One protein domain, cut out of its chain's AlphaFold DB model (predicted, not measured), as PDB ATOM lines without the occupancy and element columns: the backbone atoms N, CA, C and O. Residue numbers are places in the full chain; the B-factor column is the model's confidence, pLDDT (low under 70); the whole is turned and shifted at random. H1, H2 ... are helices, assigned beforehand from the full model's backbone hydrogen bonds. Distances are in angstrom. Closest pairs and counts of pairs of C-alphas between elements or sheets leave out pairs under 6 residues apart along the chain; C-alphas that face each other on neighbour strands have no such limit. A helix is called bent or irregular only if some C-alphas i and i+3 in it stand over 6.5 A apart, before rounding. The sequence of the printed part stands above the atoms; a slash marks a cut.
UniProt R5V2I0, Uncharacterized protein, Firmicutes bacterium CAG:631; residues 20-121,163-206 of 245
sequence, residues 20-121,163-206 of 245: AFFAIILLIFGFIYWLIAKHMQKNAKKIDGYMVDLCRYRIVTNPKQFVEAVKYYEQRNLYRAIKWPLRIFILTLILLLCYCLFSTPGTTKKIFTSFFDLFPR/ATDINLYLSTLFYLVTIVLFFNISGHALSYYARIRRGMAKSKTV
ATOM      1  N   ALA A  20     196.449 409.826 223.491       86.00
ATOM      2  CA  ALA A  20     197.466 408.783 223.373       86.00
ATOM      3  C   ALA A  20     197.021 407.477 224.054       86.00
ATOM      4  O   ALA A  20     197.136 406.401 223.468       86.00
ATOM      5  N   PHE A  21     196.441 407.561 225.253       86.81
ATOM      6  CA  PHE A  21     195.903 406.400 225.963       86.81
ATOM      7  C   PHE A  21     194.745 405.741 225.197       86.81
ATOM      8  O   PHE A  21     194.711 404.519 225.048       86.81
ATOM      9  N   PHE A  22     193.837 406.542 224.637       91.00
ATOM     10  CA  PHE A  22     192.752 406.049 223.789       91.00
ATOM     11  C   PHE A  22     193.276 405.345 222.527       91.00
ATOM     12  O   PHE A  22     192.803 404.259 222.184       91.00
ATOM     13  N   ALA A  23     194.295 405.907 221.870       92.44
ATOM     14  CA  ALA A  23     194.933 405.294 220.708       92.44
ATOM     15  C   ALA A  23     195.583 403.941 221.051       92.44
ATOM     16  O   ALA A  23     195.433 402.981 220.295       92.44
ATOM     17  N   ILE A  24     196.242 403.832 222.210       92.88
ATOM     18  CA  ILE A  24     196.813 402.566 222.699       92.88
ATOM     19  C   ILE A  24     195.711 401.522 222.921       92.88
ATOM     20  O   ILE A  24     195.860 400.378 222.494       92.88
ATOM     21  N   ILE A  25     194.589 401.905 223.537       91.69
ATOM     22  CA  ILE A  25     193.448 401.001 223.740       91.69
ATOM     23  C   ILE A  25     192.915 400.486 222.397       91.69
ATOM     24  O   ILE A  25     192.733 399.278 222.231       91.69
ATOM     25  N   LEU A  26     192.703 401.374 221.420       93.38
ATOM     26  CA  LEU A  26     192.266 400.979 220.078       93.38
ATOM     27  C   LEU A  26     193.265 400.037 219.400       93.38
ATOM     28  O   LEU A  26     192.850 399.063 218.773       93.38
ATOM     29  N   LEU A  27     194.567 400.284 219.556       94.12
ATOM     30  CA  LEU A  27     195.619 399.423 219.018       94.12
ATOM     31  C   LEU A  27     195.557 398.020 219.635       94.12
ATOM     32  O   LEU A  27     195.609 397.032 218.902       94.12
ATOM     33  N   ILE A  28     195.371 397.916 220.954       93.12
ATOM     34  CA  ILE A  28     195.214 396.630 221.652       93.12
ATOM     35  C   ILE A  28     193.989 395.875 221.119       93.12
ATOM     36  O   ILE A  28     194.099 394.701 220.762       93.12
ATOM     37  N   PHE A  29     192.834 396.537 220.997       92.38
ATOM     38  CA  PHE A  29     191.633 395.908 220.436       92.38
ATOM     39  C   PHE A  29     191.816 395.491 218.973       92.38
ATOM     40  O   PHE A  29     191.408 394.389 218.597       92.38
ATOM     41  N   GLY A  30     192.471 396.322 218.160       91.38
ATOM     42  CA  GLY A  30     192.805 396.000 216.773       91.38
ATOM     43  C   GLY A  30     193.709 394.771 216.669       91.38
ATOM     44  O   GLY A  30     193.462 393.885 215.850       91.38
ATOM     45  N   PHE A  31     194.704 394.663 217.550       93.06
ATOM     46  CA  PHE A  31     195.595 393.507 217.613       93.06
ATOM     47  C   PHE A  31     194.858 392.228 218.033       93.06
ATOM     48  O   PHE A  31     195.021 391.184 217.397       93.06
ATOM     49  N   ILE A  32     193.993 392.305 219.051       90.75
ATOM     50  CA  ILE A  32     193.148 391.179 219.481       90.75
ATOM     51  C   ILE A  32     192.236 390.728 218.334       90.75
ATOM     52  O   ILE A  32     192.162 389.533 218.036       90.75
ATOM     53  N   TYR A  33     191.581 391.668 217.648       91.44
ATOM     54  CA  TYR A  33     190.736 391.367 216.494       91.44
ATOM     55  C   TYR A  33     191.529 390.675 215.379       91.44
ATOM     56  O   TYR A  33     191.093 389.651 214.851       91.44
ATOM     57  N   TRP A  34     192.718 391.188 215.054       93.38
ATOM     58  CA  TRP A  34     193.596 390.593 214.050       93.38
ATOM     59  C   TRP A  34     194.010 389.161 214.417       93.38
ATOM     60  O   TRP A  34     193.953 388.268 213.566       93.38
ATOM     61  N   LEU A  35     194.360 388.905 215.682       89.75
ATOM     62  CA  LEU A  35     194.680 387.560 216.167       89.75
ATOM     63  C   LEU A  35     193.499 386.597 216.007       89.75
ATOM     64  O   LEU A  35     193.676 385.487 215.494       89.75
ATOM     65  N   ILE A  36     192.295 387.026 216.395       89.75
ATOM     66  CA  ILE A  36     191.069 386.231 216.241       89.75
ATOM     67  C   ILE A  36     190.813 385.951 214.757       89.75
ATOM     68  O   ILE A  36     190.603 384.798 214.375       89.75
ATOM     69  N   ALA A  37     190.897 386.970 213.898       88.25
ATOM     70  CA  ALA A  37     190.686 386.832 212.461       88.25
ATOM     71  C   ALA A  37     191.683 385.846 211.831       88.25
ATOM     72  O   ALA A  37     191.281 384.936 211.100       88.25
ATOM     73  N   LYS A  38     192.972 385.958 212.167       91.00
ATOM     74  CA  LYS A  38     194.023 385.048 211.694       91.00
ATOM     75  C   LYS A  38     193.781 383.610 212.161       91.00
ATOM     76  O   LYS A  38     193.906 382.670 211.371       91.00
ATOM     77  N   HIS A  39     193.390 383.427 213.423       89.12
ATOM     78  CA  HIS A  39     193.035 382.117 213.969       89.12
ATOM     79  C   HIS A  39     191.839 381.499 213.226       89.12
ATOM     80  O   HIS A  39     191.896 380.337 212.809       89.12
ATOM     81  N   MET A  40     190.782 382.283 213.000       86.81
ATOM     82  CA  MET A  40     189.593 381.853 212.266       86.81
ATOM     83  C   MET A  40     189.927 381.466 210.822       86.81
ATOM     84  O   MET A  40     189.528 380.393 210.375       86.81
ATOM     85  N   GLN A  41     190.704 382.278 210.102       89.00
ATOM     86  CA  GLN A  41     191.096 381.997 208.717       89.00
ATOM     87  C   GLN A  41     191.909 380.702 208.590       89.00
ATOM     88  O   GLN A  41     191.638 379.889 207.700       89.00
ATOM     89  N   LYS A  42     192.870 380.474 209.500       89.50
ATOM     90  CA  LYS A  42     193.674 379.243 209.528       89.50
ATOM     91  C   LYS A  42     192.798 378.012 209.765       89.50
ATOM     92  O   LYS A  42     192.946 377.008 209.073       89.50
ATOM     93  N   ASN A  43     191.874 378.083 210.723       88.06
ATOM     94  CA  ASN A  43     191.030 376.943 211.083       88.06
ATOM     95  C   ASN A  43     189.872 376.692 210.118       88.06
ATOM     96  O   ASN A  43     189.415 375.551 210.034       88.06
ATOM     97  N   ALA A  44     189.429 377.709 209.380       87.50
ATOM     98  CA  ALA A  44     188.373 377.568 208.392       87.50
ATOM     99  C   ALA A  44     188.798 376.649 207.233       87.50
ATOM    100  O   ALA A  44     187.989 375.855 206.774       87.50
ATOM    101  N   LYS A  45     190.071 376.680 206.803       88.44
ATOM    102  CA  LYS A  45     190.589 375.832 205.706       88.44
ATOM    103  C   LYS A  45     190.478 374.325 205.965       88.44
ATOM    104  O   LYS A  45     190.456 373.553 205.017       88.44
ATOM    105  N   LYS A  46     190.375 373.896 207.228       86.69
ATOM    106  CA  LYS A  46     190.276 372.470 207.584       86.69
ATOM    107  C   LYS A  46     189.011 371.795 207.044       86.69
ATOM    108  O   LYS A  46     189.020 370.576 206.914       86.69
ATOM    109  N   ILE A  47     187.961 372.560 206.723       91.19
ATOM    110  CA  ILE A  47     186.729 371.980 206.167       91.19
ATOM    111  C   ILE A  47     186.915 371.420 204.767       91.19
ATOM    112  O   ILE A  47     186.216 370.491 204.384       91.19
ATOM    113  N   ASP A  48     187.845 372.004 204.007       86.81
ATOM    114  CA  ASP A  48     187.989 371.697 202.592       86.81
ATOM    115  C   ASP A  48     188.387 370.225 202.411       86.81
ATOM    116  O   ASP A  48     187.874 369.581 201.510       86.81
ATOM    117  N   GLY A  49     189.201 369.665 203.317       85.88
ATOM    118  CA  GLY A  49     189.637 368.267 203.244       85.88
ATOM    119  C   GLY A  49     188.471 367.278 203.223       85.88
ATOM    120  O   GLY A  49     188.266 366.586 202.233       85.88
ATOM    121  N   TYR A  50     187.655 367.250 204.282       88.75
ATOM    122  CA  TYR A  50     186.564 366.273 204.366       88.75
ATOM    123  C   TYR A  50     185.376 366.620 203.454       88.75
ATOM    124  O   TYR A  50     184.649 365.724 203.031       88.75
ATOM    125  N   MET A  51     185.152 367.902 203.133       89.88
ATOM    126  CA  MET A  51     184.070 368.282 202.219       89.88
ATOM    127  C   MET A  51     184.378 367.934 200.764       89.88
ATOM    128  O   MET A  51     183.457 367.564 200.038       89.88
ATOM    129  N   VAL A  52     185.644 368.013 200.342       88.94
ATOM    130  CA  VAL A  52     186.061 367.561 199.007       88.94
ATOM    131  C   VAL A  52     185.764 366.074 198.837       88.94
ATOM    132  O   VAL A  52     185.183 365.700 197.820       88.94
ATOM    133  N   ASP A  53     186.056 365.247 199.843       86.00
ATOM    134  CA  ASP A  53     185.757 363.813 199.795       86.00
ATOM    135  C   ASP A  53     184.247 363.551 199.675       86.00
ATOM    136  O   ASP A  53     183.806 362.804 198.802       86.00
ATOM    137  N   LEU A  54     183.426 364.227 200.486       88.38
ATOM    138  CA  LEU A  54     181.963 364.087 200.443       88.38
ATOM    139  C   LEU A  54     181.360 364.498 199.090       88.38
ATOM    140  O   LEU A  54     180.421 363.856 198.609       88.38
ATOM    141  N   CYS A  55     181.903 365.542 198.462       87.12
ATOM    142  CA  CYS A  55     181.511 365.949 197.114       87.12
ATOM    143  C   CYS A  55     182.004 364.952 196.054       87.12
ATOM    144  O   CYS A  55     181.243 364.596 195.153       87.12
ATOM    145  N   ARG A  56     183.240 364.449 196.176       84.19
ATOM    146  CA  ARG A  56     183.839 363.483 195.242       84.19
ATOM    147  C   ARG A  56     183.053 362.174 195.188       84.19
ATOM    148  O   ARG A  56     182.792 361.670 194.101       84.19
ATOM    149  N   TYR A  57     182.621 361.662 196.339       86.88
ATOM    150  CA  TYR A  57     181.791 360.456 196.429       86.88
ATOM    151  C   TYR A  57     180.304 360.701 196.130       86.88
ATOM    152  O   TYR A  57     179.498 359.786 196.277       86.88
ATOM    153  N   ARG A  58     179.918 361.921 195.719       84.50
ATOM    154  CA  ARG A  58     178.523 362.326 195.455       84.50
ATOM    155  C   ARG A  58     177.570 362.084 196.636       84.50
ATOM    156  O   ARG A  58     176.365 361.966 196.438       84.50
ATOM    157  N   ILE A  59     178.096 362.060 197.862       85.06
ATOM    158  CA  ILE A  59     177.294 361.969 199.094       85.06
ATOM    159  C   ILE A  59     176.509 363.271 199.291       85.06
ATOM    160  O   ILE A  59     175.386 363.266 199.787       85.06
ATOM    161  N   VAL A  60     177.096 364.392 198.869       86.38
ATOM    162  CA  VAL A  60     176.472 365.712 198.891       86.38
ATOM    163  C   VAL A  60     176.320 366.216 197.462       86.38
ATOM    164  O   VAL A  60     177.316 366.465 196.784       86.38
ATOM    165  N   THR A  61     175.079 366.408 197.017       84.88
ATOM    166  CA  THR A  61     174.773 366.830 195.638       84.88
ATOM    167  C   THR A  61     174.183 368.231 195.545       84.88
ATOM    168  O   THR A  61     174.206 368.829 194.475       84.88
ATOM    169  N   ASN A  62     173.696 368.776 196.664       88.56
ATOM    170  CA  ASN A  62     173.013 370.066 196.711       88.56
ATOM    171  C   ASN A  62     173.645 371.031 197.732       88.56
ATOM    172  O   ASN A  62     174.095 370.588 198.794       88.56
ATOM    173  N   PRO A  63     173.562 372.361 197.514       88.62
ATOM    174  CA  PRO A  63     174.035 373.368 198.470       88.62
ATOM    175  C   PRO A  63     173.447 373.222 199.879       88.62
ATOM    176  O   PRO A  63     174.153 373.394 200.870       88.62
ATOM    177  N   LYS A  64     172.155 372.875 199.986       89.81
ATOM    178  CA  LYS A  64     171.486 372.660 201.281       89.81
ATOM    179  C   LYS A  64     172.088 371.468 202.032       89.81
ATOM    180  O   LYS A  64     172.498 371.621 203.180       89.81
ATOM    181  N   GLN A  65     172.248 370.336 201.341       90.25
ATOM    182  CA  GLN A  65     172.888 369.133 201.888       90.25
ATOM    183  C   GLN A  65     174.344 369.397 202.294       90.25
ATOM    184  O   GLN A  65     174.815 368.854 203.288       90.25
ATOM    185  N   PHE A  66     175.054 370.270 201.571       91.81
ATOM    186  CA  PHE A  66     176.424 370.657 201.915       91.81
ATOM    187  C   PHE A  66     176.480 371.382 203.254       91.81
ATOM    188  O   PHE A  66     177.290 371.042 204.114       91.81
ATOM    189  N   VAL A  67     175.606 372.370 203.459       92.38
ATOM    190  CA  VAL A  67     175.552 373.119 204.721       92.38
ATOM    191  C   VAL A  67     175.135 372.214 205.881       92.38
ATOM    192  O   VAL A  67     175.703 372.327 206.967       92.38
ATOM    193  N   GLU A  68     174.178 371.313 205.667       93.25
ATOM    194  CA  GLU A  68     173.749 370.337 206.674       93.25
ATOM    195  C   GLU A  68     174.871 369.368 207.049       93.25
ATOM    196  O   GLU A  68     175.148 369.194 208.237       93.25
ATOM    197  N   ALA A  69     175.586 368.822 206.062       92.50
ATOM    198  CA  ALA A  69     176.747 367.972 206.299       92.50
ATOM    199  C   ALA A  69     177.825 368.723 207.094       92.50
ATOM    200  O   ALA A  69     178.273 368.240 208.134       92.50
ATOM    201  N   VAL A  70     178.187 369.943 206.678       93.69
ATOM    202  CA  VAL A  70     179.157 370.777 207.407       93.69
ATOM    203  C   VAL A  70     178.718 370.988 208.858       93.69
ATOM    204  O   VAL A  70     179.525 370.791 209.766       93.69
ATOM    205  N   LYS A  71     177.449 371.344 209.096       94.12
ATOM    206  CA  LYS A  71     176.911 371.523 210.454       94.12
ATOM    207  C   LYS A  71     177.015 370.242 211.274       94.12
ATOM    208  O   LYS A  71     177.498 370.307 212.401       94.12
ATOM    209  N   TYR A  72     176.616 369.105 210.713       94.56
ATOM    210  CA  TYR A  72     176.638 367.812 211.392       94.56
ATOM    211  C   TYR A  72     178.060 367.391 211.795       94.56
ATOM    212  O   TYR A  72     178.323 367.100 212.968       94.56
ATOM    213  N   TYR A  73     179.007 367.407 210.852       92.94
ATOM    214  CA  TYR A  73     180.392 367.015 211.124       92.94
ATOM    215  C   TYR A  73     181.076 367.975 212.101       92.94
ATOM    216  O   TYR A  73     181.756 367.523 213.026       92.94
ATOM    217  N   GLU A  74     180.861 369.284 211.958       93.44
ATOM    218  CA  GLU A  74     181.473 370.267 212.852       93.44
ATOM    219  C   GLU A  74     180.848 370.267 214.249       93.44
ATOM    220  O   GLU A  74     181.582 370.412 215.223       93.44
ATOM    221  N   GLN A  75     179.541 370.023 214.398       94.06
ATOM    222  CA  GLN A  75     178.925 369.822 215.718       94.06
ATOM    223  C   GLN A  75     179.511 368.590 216.415       94.06
ATOM    224  O   GLN A  75     179.886 368.653 217.588       94.06
ATOM    225  N   ARG A  76     179.660 367.480 215.684       93.56
ATOM    226  CA  ARG A  76     180.282 366.258 216.210       93.56
ATOM    227  C   ARG A  76     181.740 366.489 216.607       93.56
ATOM    228  O   ARG A  76     182.183 365.990 217.643       93.56
ATOM    229  N   ASN A  77     182.487 367.235 215.798       92.31
ATOM    230  CA  ASN A  77     183.877 367.580 216.074       92.31
ATOM    231  C   ASN A  77     183.998 368.493 217.305       92.31
ATOM    232  O   ASN A  77     184.801 368.225 218.196       92.31
ATOM    233  N   LEU A  78     183.143 369.517 217.395       93.94
ATOM    234  CA  LEU A  78     183.069 370.432 218.529       93.94
ATOM    235  C   LEU A  78     182.771 369.680 219.828       93.94
ATOM    236  O   LEU A  78     183.486 369.846 220.813       93.94
ATOM    237  N   TYR A  79     181.772 368.793 219.813       94.75
ATOM    238  CA  TYR A  79     181.437 367.954 220.962       94.75
ATOM    239  C   TYR A  79     182.621 367.077 221.390       94.75
ATOM    240  O   TYR A  79     182.966 367.022 222.569       94.75
ATOM    241  N   ARG A  80     183.298 366.422 220.437       93.56
ATOM    242  CA  ARG A  80     184.474 365.586 220.729       93.56
ATOM    243  C   ARG A  80     185.632 366.379 221.330       93.56
ATOM    244  O   ARG A  80     186.313 365.834 222.197       93.56
ATOM    245  N   ALA A  81     185.838 367.614 220.884       91.88
ATOM    246  CA  ALA A  81     186.895 368.484 221.376       91.88
ATOM    247  C   ALA A  81     186.579 369.067 222.765       91.88
ATOM    248  O   ALA A  81     187.441 369.077 223.637       91.88
ATOM    249  N   ILE A  82     185.334 369.499 222.998       94.69
ATOM    250  CA  ILE A  82     184.935 370.202 224.227       94.69
ATOM    251  C   ILE A  82     184.552 369.248 225.366       94.69
ATOM    252  O   ILE A  82     184.686 369.625 226.529       94.69
ATOM    253  N   LYS A  83     184.130 368.004 225.087       94.94
ATOM    254  CA  LYS A  83     183.628 367.082 226.129       94.94
ATOM    255  C   LYS A  83     184.588 366.903 227.309       94.94
ATOM    256  O   LYS A  83     184.137 366.826 228.445       94.94
ATOM    257  N   TRP A  84     185.893 366.814 227.052       93.62
ATOM    258  CA  TRP A  84     186.895 366.589 228.095       93.62
ATOM    259  C   TRP A  84     187.178 367.865 228.891       93.62
ATOM    260  O   TRP A  84     187.015 367.812 230.108       93.62
ATOM    261  N   PRO A  85     187.490 369.013 228.253       94.94
ATOM    262  CA  PRO A  85     187.566 370.299 228.942       94.94
ATOM    263  C   PRO A  85     186.347 370.589 229.824       94.94
ATOM    264  O   PRO A  85     186.493 371.001 230.970       94.94
ATOM    265  N   LEU A  86     185.144 370.309 229.319       94.19
ATOM    266  CA  LEU A  86     183.899 370.549 230.042       94.19
ATOM    267  C   LEU A  86     183.722 369.599 231.235       94.19
ATOM    268  O   LEU A  86     183.308 370.036 232.304       94.19
ATOM    269  N   ARG A  87     184.094 368.319 231.100       95.25
ATOM    270  CA  ARG A  87     184.116 367.370 232.229       95.25
ATOM    271  C   ARG A  87     185.100 367.789 233.315       95.25
ATOM    272  O   ARG A  87     184.749 367.720 234.486       95.25
ATOM    273  N   ILE A  88     186.299 368.233 232.932       94.81
ATOM    274  CA  ILE A  88     187.304 368.733 233.880       94.81
ATOM    275  C   ILE A  88     186.758 369.970 234.594       94.81
ATOM    276  O   ILE A  88     186.800 370.018 235.814       94.81
ATOM    277  N   PHE A  89     186.168 370.917 233.858       94.38
ATOM    278  CA  PHE A  89     185.563 372.112 234.444       94.38
ATOM    279  C   PHE A  89     184.489 371.769 235.486       94.38
ATOM    280  O   PHE A  89     184.523 372.287 236.600       94.38
ATOM    281  N   ILE A  90     183.572 370.856 235.150       95.62
ATOM    282  CA  ILE A  90     182.518 370.403 236.067       95.62
ATOM    283  C   ILE A  90     183.119 369.703 237.289       95.62
ATOM    284  O   ILE A  90     182.717 369.997 238.410       95.62
ATOM    285  N   LEU A  91     184.095 368.811 237.100       95.88
ATOM    286  CA  LEU A  91     184.763 368.120 238.205       95.88
ATOM    287  C   LEU A  91     185.445 369.116 239.150       95.88
ATOM    288  O   LEU A  91     185.273 369.031 240.362       95.88
ATOM    289  N   THR A  92     186.178 370.085 238.602       94.12
ATOM    290  CA  THR A  92     186.824 371.149 239.372       94.12
ATOM    291  C   THR A  92     185.798 371.992 240.133       94.12
ATOM    292  O   THR A  92     186.020 372.304 241.301       94.12
ATOM    293  N   LEU A  93     184.657 372.315 239.515       93.69
ATOM    294  CA  LEU A  93     183.564 373.041 240.165       93.69
ATOM    295  C   LEU A  93     182.963 372.243 241.333       93.69
ATOM    296  O   LEU A  93     182.754 372.801 242.404       93.69
ATOM    297  N   ILE A  94     182.719 370.942 241.143       95.50
ATOM    298  CA  ILE A  94     182.184 370.053 242.185       95.50
ATOM    299  C   ILE A  94     183.167 369.948 243.352       95.50
ATOM    300  O   ILE A  94     182.758 370.109 244.496       95.50
ATOM    301  N   LEU A  95     184.459 369.739 243.080       93.62
ATOM    302  CA  LEU A  95     185.488 369.676 244.123       93.62
ATOM    303  C   LEU A  95     185.564 370.983 244.923       93.62
ATOM    304  O   LEU A  95     185.636 370.949 246.152       93.62
ATOM    305  N   LEU A  96     185.489 372.129 244.241       92.44
ATOM    306  CA  LEU A  96     185.460 373.436 244.892       92.44
ATOM    307  C   LEU A  96     184.201 373.618 245.744       92.44
ATOM    308  O   LEU A  96     184.274 374.159 246.846       92.44
ATOM    309  N   LEU A  97     183.051 373.163 245.247       92.06
ATOM    310  CA  LEU A  97     181.777 373.253 245.950       92.06
ATOM    311  C   LEU A  97     181.777 372.367 247.200       92.06
ATOM    312  O   LEU A  97     181.419 372.850 248.269       92.06
ATOM    313  N   CYS A  98     182.267 371.128 247.101       93.62
ATOM    314  CA  CYS A  98     182.505 370.261 248.255       93.62
ATOM    315  C   CYS A  98     183.398 370.957 249.288       93.62
ATOM    316  O   CYS A  98     183.024 371.050 250.453       93.62
ATOM    317  N   TYR A  99     184.536 371.515 248.867       92.06
ATOM    318  CA  TYR A  99     185.426 372.237 249.774       92.06
ATOM    319  C   TYR A  99     184.729 373.420 250.462       92.06
ATOM    320  O   TYR A  99     184.840 373.573 251.677       92.06
ATOM    321  N   CYS A 100     183.961 374.222 249.719       90.12
ATOM    322  CA  CYS A 100     183.201 375.339 250.283       90.12
ATOM    323  C   CYS A 100     182.154 374.883 251.310       90.12
ATOM    324  O   CYS A 100     181.962 375.573 252.307       90.12
ATOM    325  N   LEU A 101     181.485 373.748 251.077       90.81
ATOM    326  CA  LEU A 101     180.440 373.225 251.963       90.81
ATOM    327  C   LEU A 101     180.989 372.680 253.287       90.81
ATOM    328  O   LEU A 101     180.335 372.830 254.314       90.81
ATOM    329  N   PHE A 102     182.175 372.068 253.277       91.38
ATOM    330  CA  PHE A 102     182.809 371.522 254.487       91.38
ATOM    331  C   PHE A 102     183.671 372.542 255.249       91.38
ATOM    332  O   PHE A 102     184.183 372.231 256.322       91.38
ATOM    333  N   SER A 103     183.848 373.748 254.709       90.12
ATOM    334  CA  SER A 103     184.702 374.783 255.299       90.12
ATOM    335  C   SER A 103     183.916 375.806 256.123       90.12
ATOM    336  O   SER A 103     182.691 375.885 256.077       90.12
ATOM    337  N   THR A 104     184.633 376.633 256.886       86.19
ATOM    338  CA  THR A 104     184.024 377.642 257.761       86.19
ATOM    339  C   THR A 104     183.280 378.731 256.975       86.19
ATOM    340  O   THR A 104     183.689 379.086 255.856       86.19
ATOM    341  N   PRO A 105     182.216 379.323 257.555       77.94
ATOM    342  CA  PRO A 105     181.495 380.435 256.947       77.94
ATOM    343  C   PRO A 105     182.445 381.628 256.753       77.94
ATOM    344  O   PRO A 105     182.936 382.226 257.705       77.94
ATOM    345  N   GLY A 106     182.751 381.943 255.491       80.81
ATOM    346  CA  GLY A 106     183.736 382.960 255.091       80.81
ATOM    347  C   GLY A 106     184.805 382.438 254.127       80.81
ATOM    348  O   GLY A 106     185.383 383.224 253.371       80.81
ATOM    349  N   THR A 107     185.006 381.120 254.080       86.69
ATOM    350  CA  THR A 107     185.973 380.462 253.186       86.69
ATOM    351  C   THR A 107     185.614 380.680 251.717       86.69
ATOM    352  O   THR A 107     186.471 381.070 250.932       86.69
ATOM    353  N   THR A 108     184.333 380.573 251.351       86.75
ATOM    354  CA  THR A 108     183.847 380.797 249.978       86.75
ATOM    355  C   THR A 108     184.303 382.144 249.421       86.75
ATOM    356  O   THR A 108     184.901 382.216 248.351       86.75
ATOM    357  N   LYS A 109     184.097 383.231 250.178       87.31
ATOM    358  CA  LYS A 109     184.512 384.573 249.753       87.31
ATOM    359  C   LYS A 109     186.028 384.660 249.589       87.31
ATOM    360  O   LYS A 109     186.491 385.267 248.626       87.31
ATOM    361  N   LYS A 110     186.795 384.056 250.503       87.56
ATOM    362  CA  LYS A 110     188.260 384.024 250.417       87.56
ATOM    363  C   LYS A 110     188.712 383.300 249.149       87.56
ATOM    364  O   LYS A 110     189.404 383.905 248.351       87.56
ATOM    365  N   ILE A 111     188.219 382.096 248.870       89.19
ATOM    366  CA  ILE A 111     188.589 381.340 247.661       89.19
ATOM    367  C   ILE A 111     188.337 382.137 246.374       89.19
ATOM    368  O   ILE A 111     189.172 382.120 245.479       89.19
ATOM    369  N   PHE A 112     187.228 382.864 246.246       88.88
ATOM    370  CA  PHE A 112     186.962 383.637 245.022       88.88
ATOM    371  C   PHE A 112     187.713 384.975 244.948       88.88
ATOM    372  O   PHE A 112     187.712 385.618 243.902       88.88
ATOM    373  N   THR A 113     188.360 385.417 246.030       87.81
ATOM    374  CA  THR A 113     189.065 386.712 246.072       87.81
ATOM    375  C   THR A 113     190.577 386.584 246.219       87.81
ATOM    376  O   THR A 113     191.293 387.435 245.697       87.81
ATOM    377  N   SER A 114     191.078 385.514 246.840       89.44
ATOM    378  CA  SER A 114     192.497 385.321 247.144       89.44
ATOM    379  C   SER A 114     193.378 385.298 245.893       89.44
ATOM    380  O   SER A 114     194.454 385.878 245.914       89.44
ATOM    381  N   PHE A 115     192.934 384.732 244.766       88.38
ATOM    382  CA  PHE A 115     193.700 384.804 243.512       88.38
ATOM    383  C   PHE A 115     193.962 386.244 243.056       88.38
ATOM    384  O   PHE A 115     195.054 386.556 242.586       88.38
ATOM    385  N   PHE A 116     192.998 387.150 243.242       87.12
ATOM    386  CA  PHE A 116     193.167 388.560 242.883       87.12
ATOM    387  C   PHE A 116     194.124 389.304 243.820       87.12
ATOM    388  O   PHE A 116     194.620 390.369 243.459       87.12
ATOM    389  N   ASP A 117     194.423 388.745 244.996       86.25
ATOM    390  CA  ASP A 117     195.417 389.302 245.912       86.25
ATOM    391  C   ASP A 117     196.857 389.115 245.412       86.25
ATOM    392  O   ASP A 117     197.739 389.850 245.856       86.25
ATOM    393  N   LEU A 118     197.090 388.194 244.464       85.00
ATOM    394  CA  LEU A 118     198.384 388.028 243.788       85.00
ATOM    395  C   LEU A 118     198.693 389.166 242.810       85.00
ATOM    396  O   LEU A 118     199.851 389.379 242.454       85.00
ATOM    397  N   PHE A 119     197.666 389.882 242.349       85.50
ATOM    398  CA  PHE A 119     197.840 390.943 241.371       85.50
ATOM    399  C   PHE A 119     198.073 392.289 242.060       85.50
ATOM    400  O   PHE A 119     197.444 392.588 243.082       85.50
ATOM    401  N   PRO A 120     198.945 393.136 241.488       82.69
ATOM    402  CA  PRO A 120     199.160 394.475 242.002       82.69
ATOM    403  C   PRO A 120     197.852 395.263 241.991       82.69
ATOM    404  O   PRO A 120     197.179 395.378 240.962       82.69
ATOM    405  N   ARG A 121     197.504 395.855 243.133       81.25
ATOM    406  CA  ARG A 121     196.370 396.771 243.222       81.25
ATOM    407  C   ARG A 121     196.869 398.181 242.965       81.25
ATOM    408  O   ARG A 121     197.625 398.735 243.765       81.25
ATOM    409  N   ALA A 163     202.066 382.755 253.470       79.44
ATOM    410  CA  ALA A 163     202.495 381.537 252.774       79.44
ATOM    411  C   ALA A 163     201.736 380.268 253.213       79.44
ATOM    412  O   ALA A 163     201.779 379.255 252.517       79.44
ATOM    413  N   THR A 164     201.034 380.322 254.346       84.50
ATOM    414  CA  THR A 164     200.248 379.224 254.920       84.50
ATOM    415  C   THR A 164     198.765 379.262 254.535       84.50
ATOM    416  O   THR A 164     198.017 378.378 254.952       84.50
ATOM    417  N   ASP A 165     198.296 380.259 253.770       85.81
ATOM    418  CA  ASP A 165     196.876 380.351 253.403       85.81
ATOM    419  C   ASP A 165     196.511 379.343 252.304       85.81
ATOM    420  O   ASP A 165     196.682 379.581 251.108       85.81
ATOM    421  N   ILE A 166     195.949 378.207 252.718       87.25
ATOM    422  CA  ILE A 166     195.479 377.150 251.814       87.25
ATOM    423  C   ILE A 166     194.453 377.654 250.782       87.25
ATOM    424  O   ILE A 166     194.414 377.155 249.654       87.25
ATOM    425  N   ASN A 167     193.667 378.687 251.120       90.81
ATOM    426  CA  ASN A 167     192.665 379.247 250.213       90.81
ATOM    427  C   ASN A 167     193.309 379.932 249.013       90.81
ATOM    428  O   ASN A 167     192.748 379.897 247.921       90.81
ATOM    429  N   LEU A 168     194.485 380.537 249.203       90.56
ATOM    430  CA  LEU A 168     195.221 381.189 248.129       90.56
ATOM    431  C   LEU A 168     195.685 380.174 247.086       90.56
ATOM    432  O   LEU A 168     195.475 380.390 245.892       90.56
ATOM    433  N   TYR A 169     196.255 379.048 247.515       90.62
ATOM    434  CA  TYR A 169     196.705 377.994 246.603       90.62
ATOM    435  C   TYR A 169     195.536 377.354 245.857       90.62
ATOM    436  O   TYR A 169     195.591 377.207 244.635       90.62
ATOM    437  N   LEU A 170     194.453 377.032 246.572       91.62
ATOM    438  CA  LEU A 170     193.265 376.438 245.965       91.62
ATOM    439  C   LEU A 170     192.607 377.393 244.961       91.62
ATOM    440  O   LEU A 170     192.280 376.989 243.846       91.62
ATOM    441  N   SER A 171     192.476 378.671 245.331       92.69
ATOM    442  CA  SER A 171     191.996 379.741 244.453       92.69
ATOM    443  C   SER A 171     192.857 379.857 243.196       92.69
ATOM    444  O   SER A 171     192.344 379.855 242.079       92.69
ATOM    445  N   THR A 172     194.180 379.877 243.359       92.50
ATOM    446  CA  THR A 172     195.123 380.019 242.244       92.50
ATOM    447  C   THR A 172     195.039 378.850 241.277       92.50
ATOM    448  O   THR A 172     194.937 379.062 240.068       92.50
ATOM    449  N   LEU A 173     195.010 377.618 241.790       93.50
ATOM    450  CA  LEU A 173     194.844 376.424 240.967       93.50
ATOM    451  C   LEU A 173     193.503 376.450 240.219       93.50
ATOM    452  O   LEU A 173     193.464 376.189 239.016       93.50
ATOM    453  N   PHE A 174     192.420 376.817 240.909       94.06
ATOM    454  CA  PHE A 174     191.088 376.929 240.320       94.06
ATOM    455  C   PHE A 174     191.045 377.935 239.163       94.06
ATOM    456  O   PHE A 174     190.567 377.605 238.073       94.06
ATOM    457  N   TYR A 175     191.565 379.148 239.368       94.06
ATOM    458  CA  TYR A 175     191.573 380.180 238.333       94.06
ATOM    459  C   TYR A 175     192.502 379.828 237.172       94.06
ATOM    460  O   TYR A 175     192.114 380.031 236.025       94.06
ATOM    461  N   LEU A 176     193.675 379.237 237.425       93.81
ATOM    462  CA  LEU A 176     194.586 378.803 236.363       93.81
ATOM    463  C   LEU A 176     193.920 377.748 235.472       93.81
ATOM    464  O   LEU A 176     193.868 377.912 234.251       93.81
ATOM    465  N   VAL A 177     193.337 376.709 236.079       94.56
ATOM    466  CA  VAL A 177     192.580 375.679 235.352       94.56
ATOM    467  C   VAL A 177     191.426 376.314 234.575       94.56
ATOM    468  O   VAL A 177     191.266 376.045 233.385       94.56
ATOM    469  N   THR A 178     190.665 377.216 235.197       93.62
ATOM    470  CA  THR A 178     189.535 377.897 234.548       93.62
ATOM    471  C   THR A 178     189.971 378.744 233.354       93.62
ATOM    472  O   THR A 178     189.338 378.673 232.303       93.62
ATOM    473  N   ILE A 179     191.068 379.500 233.465       94.44
ATOM    474  CA  ILE A 179     191.614 380.326 232.379       94.44
ATOM    475  C   ILE A 179     192.040 379.445 231.198       94.44
ATOM    476  O   ILE A 179     191.666 379.717 230.056       94.44
ATOM    477  N   VAL A 180     192.778 378.361 231.456       95.44
ATOM    478  CA  VAL A 180     193.222 377.427 230.407       95.44
ATOM    479  C   VAL A 180     192.024 376.782 229.708       95.44
ATOM    480  O   VAL A 180     191.965 376.746 228.476       95.44
ATOM    481  N   LEU A 181     191.040 376.309 230.477       95.19
ATOM    482  CA  LEU A 181     189.820 375.718 229.930       95.19
ATOM    483  C   LEU A 181     189.003 376.742 229.136       95.19
ATOM    484  O   LEU A 181     188.508 376.412 228.059       95.19
ATOM    485  N   PHE A 182     188.917 377.985 229.610       94.81
ATOM    486  CA  PHE A 182     188.232 379.071 228.917       94.81
ATOM    487  C   PHE A 182     188.844 379.349 227.542       94.81
ATOM    488  O   PHE A 182     188.109 379.402 226.553       94.81
ATOM    489  N   PHE A 183     190.173 379.469 227.443       93.75
ATOM    490  CA  PHE A 183     190.844 379.660 226.153       93.75
ATOM    491  C   PHE A 183     190.652 378.463 225.219       93.75
ATOM    492  O   PHE A 183     190.427 378.646 224.021       93.75
ATOM    493  N   ASN A 184     190.687 377.244 225.760       94.06
ATOM    494  CA  ASN A 184     190.491 376.023 224.985       94.06
ATOM    495  C   ASN A 184     189.062 375.943 224.401       94.06
ATOM    496  O   ASN A 184     188.877 375.816 223.189       94.06
ATOM    497  N   ILE A 185     188.039 376.121 225.245       94.31
ATOM    498  CA  ILE A 185     186.623 376.112 224.844       94.31
ATOM    499  C   ILE A 185     186.335 377.245 223.852       94.31
ATOM    500  O   ILE A 185     185.757 377.001 222.789       94.31
ATOM    501  N   SER A 186     186.788 378.464 224.155       92.94
ATOM    502  CA  SER A 186     186.606 379.633 223.288       92.94
ATOM    503  C   SER A 186     187.273 379.443 221.923       92.94
ATOM    504  O   SER A 186     186.664 379.724 220.892       92.94
ATOM    505  N   GLY A 187     188.493 378.898 221.884       91.88
ATOM    506  CA  GLY A 187     189.208 378.612 220.637       91.88
ATOM    507  C   GLY A 187     188.491 377.581 219.759       91.88
ATOM    508  O   GLY A 187     188.393 377.751 218.537       91.88
ATOM    509  N   HIS A 188     187.920 376.537 220.368       93.06
ATOM    510  CA  HIS A 188     187.105 375.553 219.658       93.06
ATOM    511  C   HIS A 188     185.780 376.138 219.151       93.06
ATOM    512  O   HIS A 188     185.413 375.878 218.003       93.06
ATOM    513  N   ALA A 189     185.104 376.972 219.944       93.25
ATOM    514  CA  ALA A 189     183.881 377.661 219.534       93.25
ATOM    515  C   ALA A 189     184.125 378.636 218.365       93.25
ATOM    516  O   ALA A 189     183.395 378.616 217.371       93.25
ATOM    517  N   LEU A 190     185.200 379.430 218.425       93.12
ATOM    518  CA  LEU A 190     185.608 380.327 217.337       93.12
ATOM    519  C   LEU A 190     185.958 379.550 216.063       93.12
ATOM    520  O   LEU A 190     185.560 379.938 214.962       93.12
ATOM    521  N   SER A 191     186.668 378.427 216.205       91.25
ATOM    522  CA  SER A 191     186.985 377.538 215.085       91.25
ATOM    523  C   SER A 191     185.725 376.961 214.440       91.25
ATOM    524  O   SER A 191     185.626 376.964 213.215       91.25
ATOM    525  N   TYR A 192     184.755 376.513 215.241       94.00
ATOM    526  CA  TYR A 192     183.460 376.036 214.753       94.00
ATOM    527  C   TYR A 192     182.747 377.118 213.935       94.00
ATOM    528  O   TYR A 192     182.406 376.893 212.774       94.00
ATOM    529  N   TYR A 193     182.610 378.328 214.484       92.38
ATOM    530  CA  TYR A 193     181.938 379.427 213.790       92.38
ATOM    531  C   TYR A 193     182.628 379.797 212.465       92.38
ATOM    532  O   TYR A 193     181.968 379.964 211.436       92.38
ATOM    533  N   ALA A 194     183.965 379.855 212.458       92.44
ATOM    534  CA  ALA A 194     184.748 380.130 211.253       92.44
ATOM    535  C   ALA A 194     184.509 379.091 210.144       92.44
ATOM    536  O   ALA A 194     184.382 379.442 208.968       92.44
ATOM    537  N   ARG A 195     184.428 377.813 210.521       92.25
ATOM    538  CA  ARG A 195     184.204 376.690 209.606       92.25
ATOM    539  C   ARG A 195     182.786 376.666 209.052       92.25
ATOM    540  O   ARG A 195     182.635 376.539 207.842       92.25
ATOM    541  N   ILE A 196     181.767 376.885 209.887       93.31
ATOM    542  CA  ILE A 196     180.375 377.007 209.422       93.31
ATOM    543  C   ILE A 196     180.244 378.164 208.425       93.31
ATOM    544  O   ILE A 196     179.694 377.981 207.339       93.31
ATOM    545  N   ARG A 197     180.804 379.342 208.742       92.31
ATOM    546  CA  ARG A 197     180.765 380.509 207.845       92.31
ATOM    547  C   ARG A 197     181.426 380.224 206.495       92.31
ATOM    548  O   ARG A 197     180.843 380.543 205.460       92.31
ATOM    549  N   ARG A 198     182.611 379.604 206.486       91.62
ATOM    550  CA  ARG A 198     183.285 379.210 205.238       91.62
ATOM    551  C   ARG A 198     182.494 378.143 204.483       91.62
ATOM    552  O   ARG A 198     182.380 378.251 203.268       91.62
ATOM    553  N   GLY A 199     181.918 377.162 205.177       90.50
ATOM    554  CA  GLY A 199     181.097 376.115 204.570       90.50
ATOM    555  C   GLY A 199     179.874 376.678 203.850       90.50
ATOM    556  O   GLY A 199     179.624 376.310 202.710       90.50
ATOM    557  N   MET A 200     179.180 377.646 204.455       90.00
ATOM    558  CA  MET A 200     178.059 378.354 203.817       90.00
ATOM    559  C   MET A 200     178.484 379.215 202.620       90.00
ATOM    560  O   MET A 200     177.708 379.402 201.688       90.00
ATOM    561  N   ALA A 201     179.699 379.769 202.637       89.88
ATOM    562  CA  ALA A 201     180.227 380.497 201.485       89.88
ATOM    563  C   ALA A 201     180.573 379.534 200.336       89.88
ATOM    564  O   ALA A 201     180.179 379.758 199.195       89.88
ATOM    565  N   LYS A 202     181.255 378.425 200.645       88.81
ATOM    566  CA  LYS A 202     181.670 377.412 199.665       88.81
ATOM    567  C   LYS A 202     180.505 376.610 199.097       88.81
ATOM    568  O   LYS A 202     180.554 376.247 197.930       88.81
ATOM    569  N   SER A 203     179.437 376.391 199.860       88.12
ATOM    570  CA  SER A 203     178.248 375.696 199.361       88.12
ATOM    571  C   SER A 203     177.575 376.416 198.194       88.12
ATOM    572  O   SER A 203     176.812 375.790 197.474       88.12
ATOM    573  N   LYS A 204     177.804 377.723 198.019       86.69
ATOM    574  CA  LYS A 204     177.291 378.471 196.865       86.69
ATOM    575  C   LYS A 204     178.170 378.229 195.639       86.69
ATOM    576  O   LYS A 204     177.676 377.804 194.609       86.69
ATOM    577  N   THR A 205     179.485 378.350 195.809       86.06
ATOM    578  CA  THR A 205     180.452 378.288 194.703       86.06
ATOM    579  C   THR A 205     180.751 376.871 194.203       86.06
ATOM    580  O   THR A 205     181.117 376.695 193.054       86.06
ATOM    581  N   VAL A 206     180.666 375.843 195.056       81.81
ATOM    582  CA  VAL A 206     181.083 374.466 194.695       81.81
ATOM    583  C   VAL A 206     180.111 373.793 193.717       81.81
ATOM    584  O   VAL A 206     180.518 372.909 192.968       81.81
TER     585      VAL A 206
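Overview. This is residues 20 to 121 and 163 to 206 of the 245 residues of an uncharacterized protein of Firmicutes bacterium CAG:631 (UniProt R5V2I0). Two long helices, the bent H3 and H5, lie side by side and run opposite ways, making the long axis of a flat model, while H1 slants away from H5 as an arm whose residues 20 to 35 stick out. The short H2 joins H1 to H3 near the end where H5 finishes, and the short H4 crosses H5 near its other end. The printed part has 146 residues with five named helices, H1 to H5 in order along the chain, and no named strand: the class is all helix. The whole is only just loose, close to extended, with a radius of gyration of the C-alphas of 21.8 A and spans of 65 by 47 by 19 A.

Along the chain. H1, residues 20 to 44, begins at C-alpha 20 (197.466, 408.783, 223.373) and is 35.8 A long from first to last C-alpha. H2 is residues 47 to 56. H3, residues 63 to 102, was assigned as one helix by its hydrogen bonds but is bent, with C-alphas 81 and 84 standing 7.0 A apart. Its arms are H3a, residues 63 to 81, 26.7 A long, and H3b, residues 84 to 102, 27.2 A long. H4, residues 107 to 117, is irregular, with C-alphas 112 and 115 standing 7.0 A apart. H5, residues 166 to 205, is 59.1 A long and ends at C-alpha 205 (180.452, 378.288, 194.703).

Arrangement. H5 is the hub, touching three other helices, and the helix packing is part aligned, part crossed. H1 touches H5 with residues 39 to 44 alone, at a steep tilt of 62 degrees; the closest C-alphas are those of Ala 44 and Arg 195, 4.4 A apart. H2 is close to H3a but not clearly touching, the closest C-alphas being those of Met 51 and Val 70, 7.6 A apart. H3a touches H5 at a shallow tilt of 15 degrees, opposite ways, with Pro 63 and Ser 203 closest, their C-alphas 4.9 A apart. H3b touches H5 with residues 85 to 92 alone, at a shallow tilt of 28 degrees, opposite ways; the closest C-alphas, of Pro 85 and Leu 181, are 6.0 A apart. H4 touches H5, about perpendicular at 74 degrees, with the closest C-alphas, of Ile 111 and Ser 171, 4.9 A apart. H1 and H4 are apart. Every O i to N i+4 pair is within hydrogen-bond range in H1, H3a and H3b, against 5 of 6 in H2, 5 of 7 in H4 and 34 of 36 in H5.

Size, cuts and confidence. The C-alphas farthest apart, of Thr 61 and Thr 164, are 65.7 A from each other. Residues 122 to 162 are not printed, and C-alphas 121 and 163 stand 19.0 A apart across the cut, in the link from H4 to H5. Of the links that are printed whole, H1 to H2 and H3 to H4 are tight and H2 to H3 is short. The mean pLDDT of the printed part is 90.5, and no printed residue is under 70.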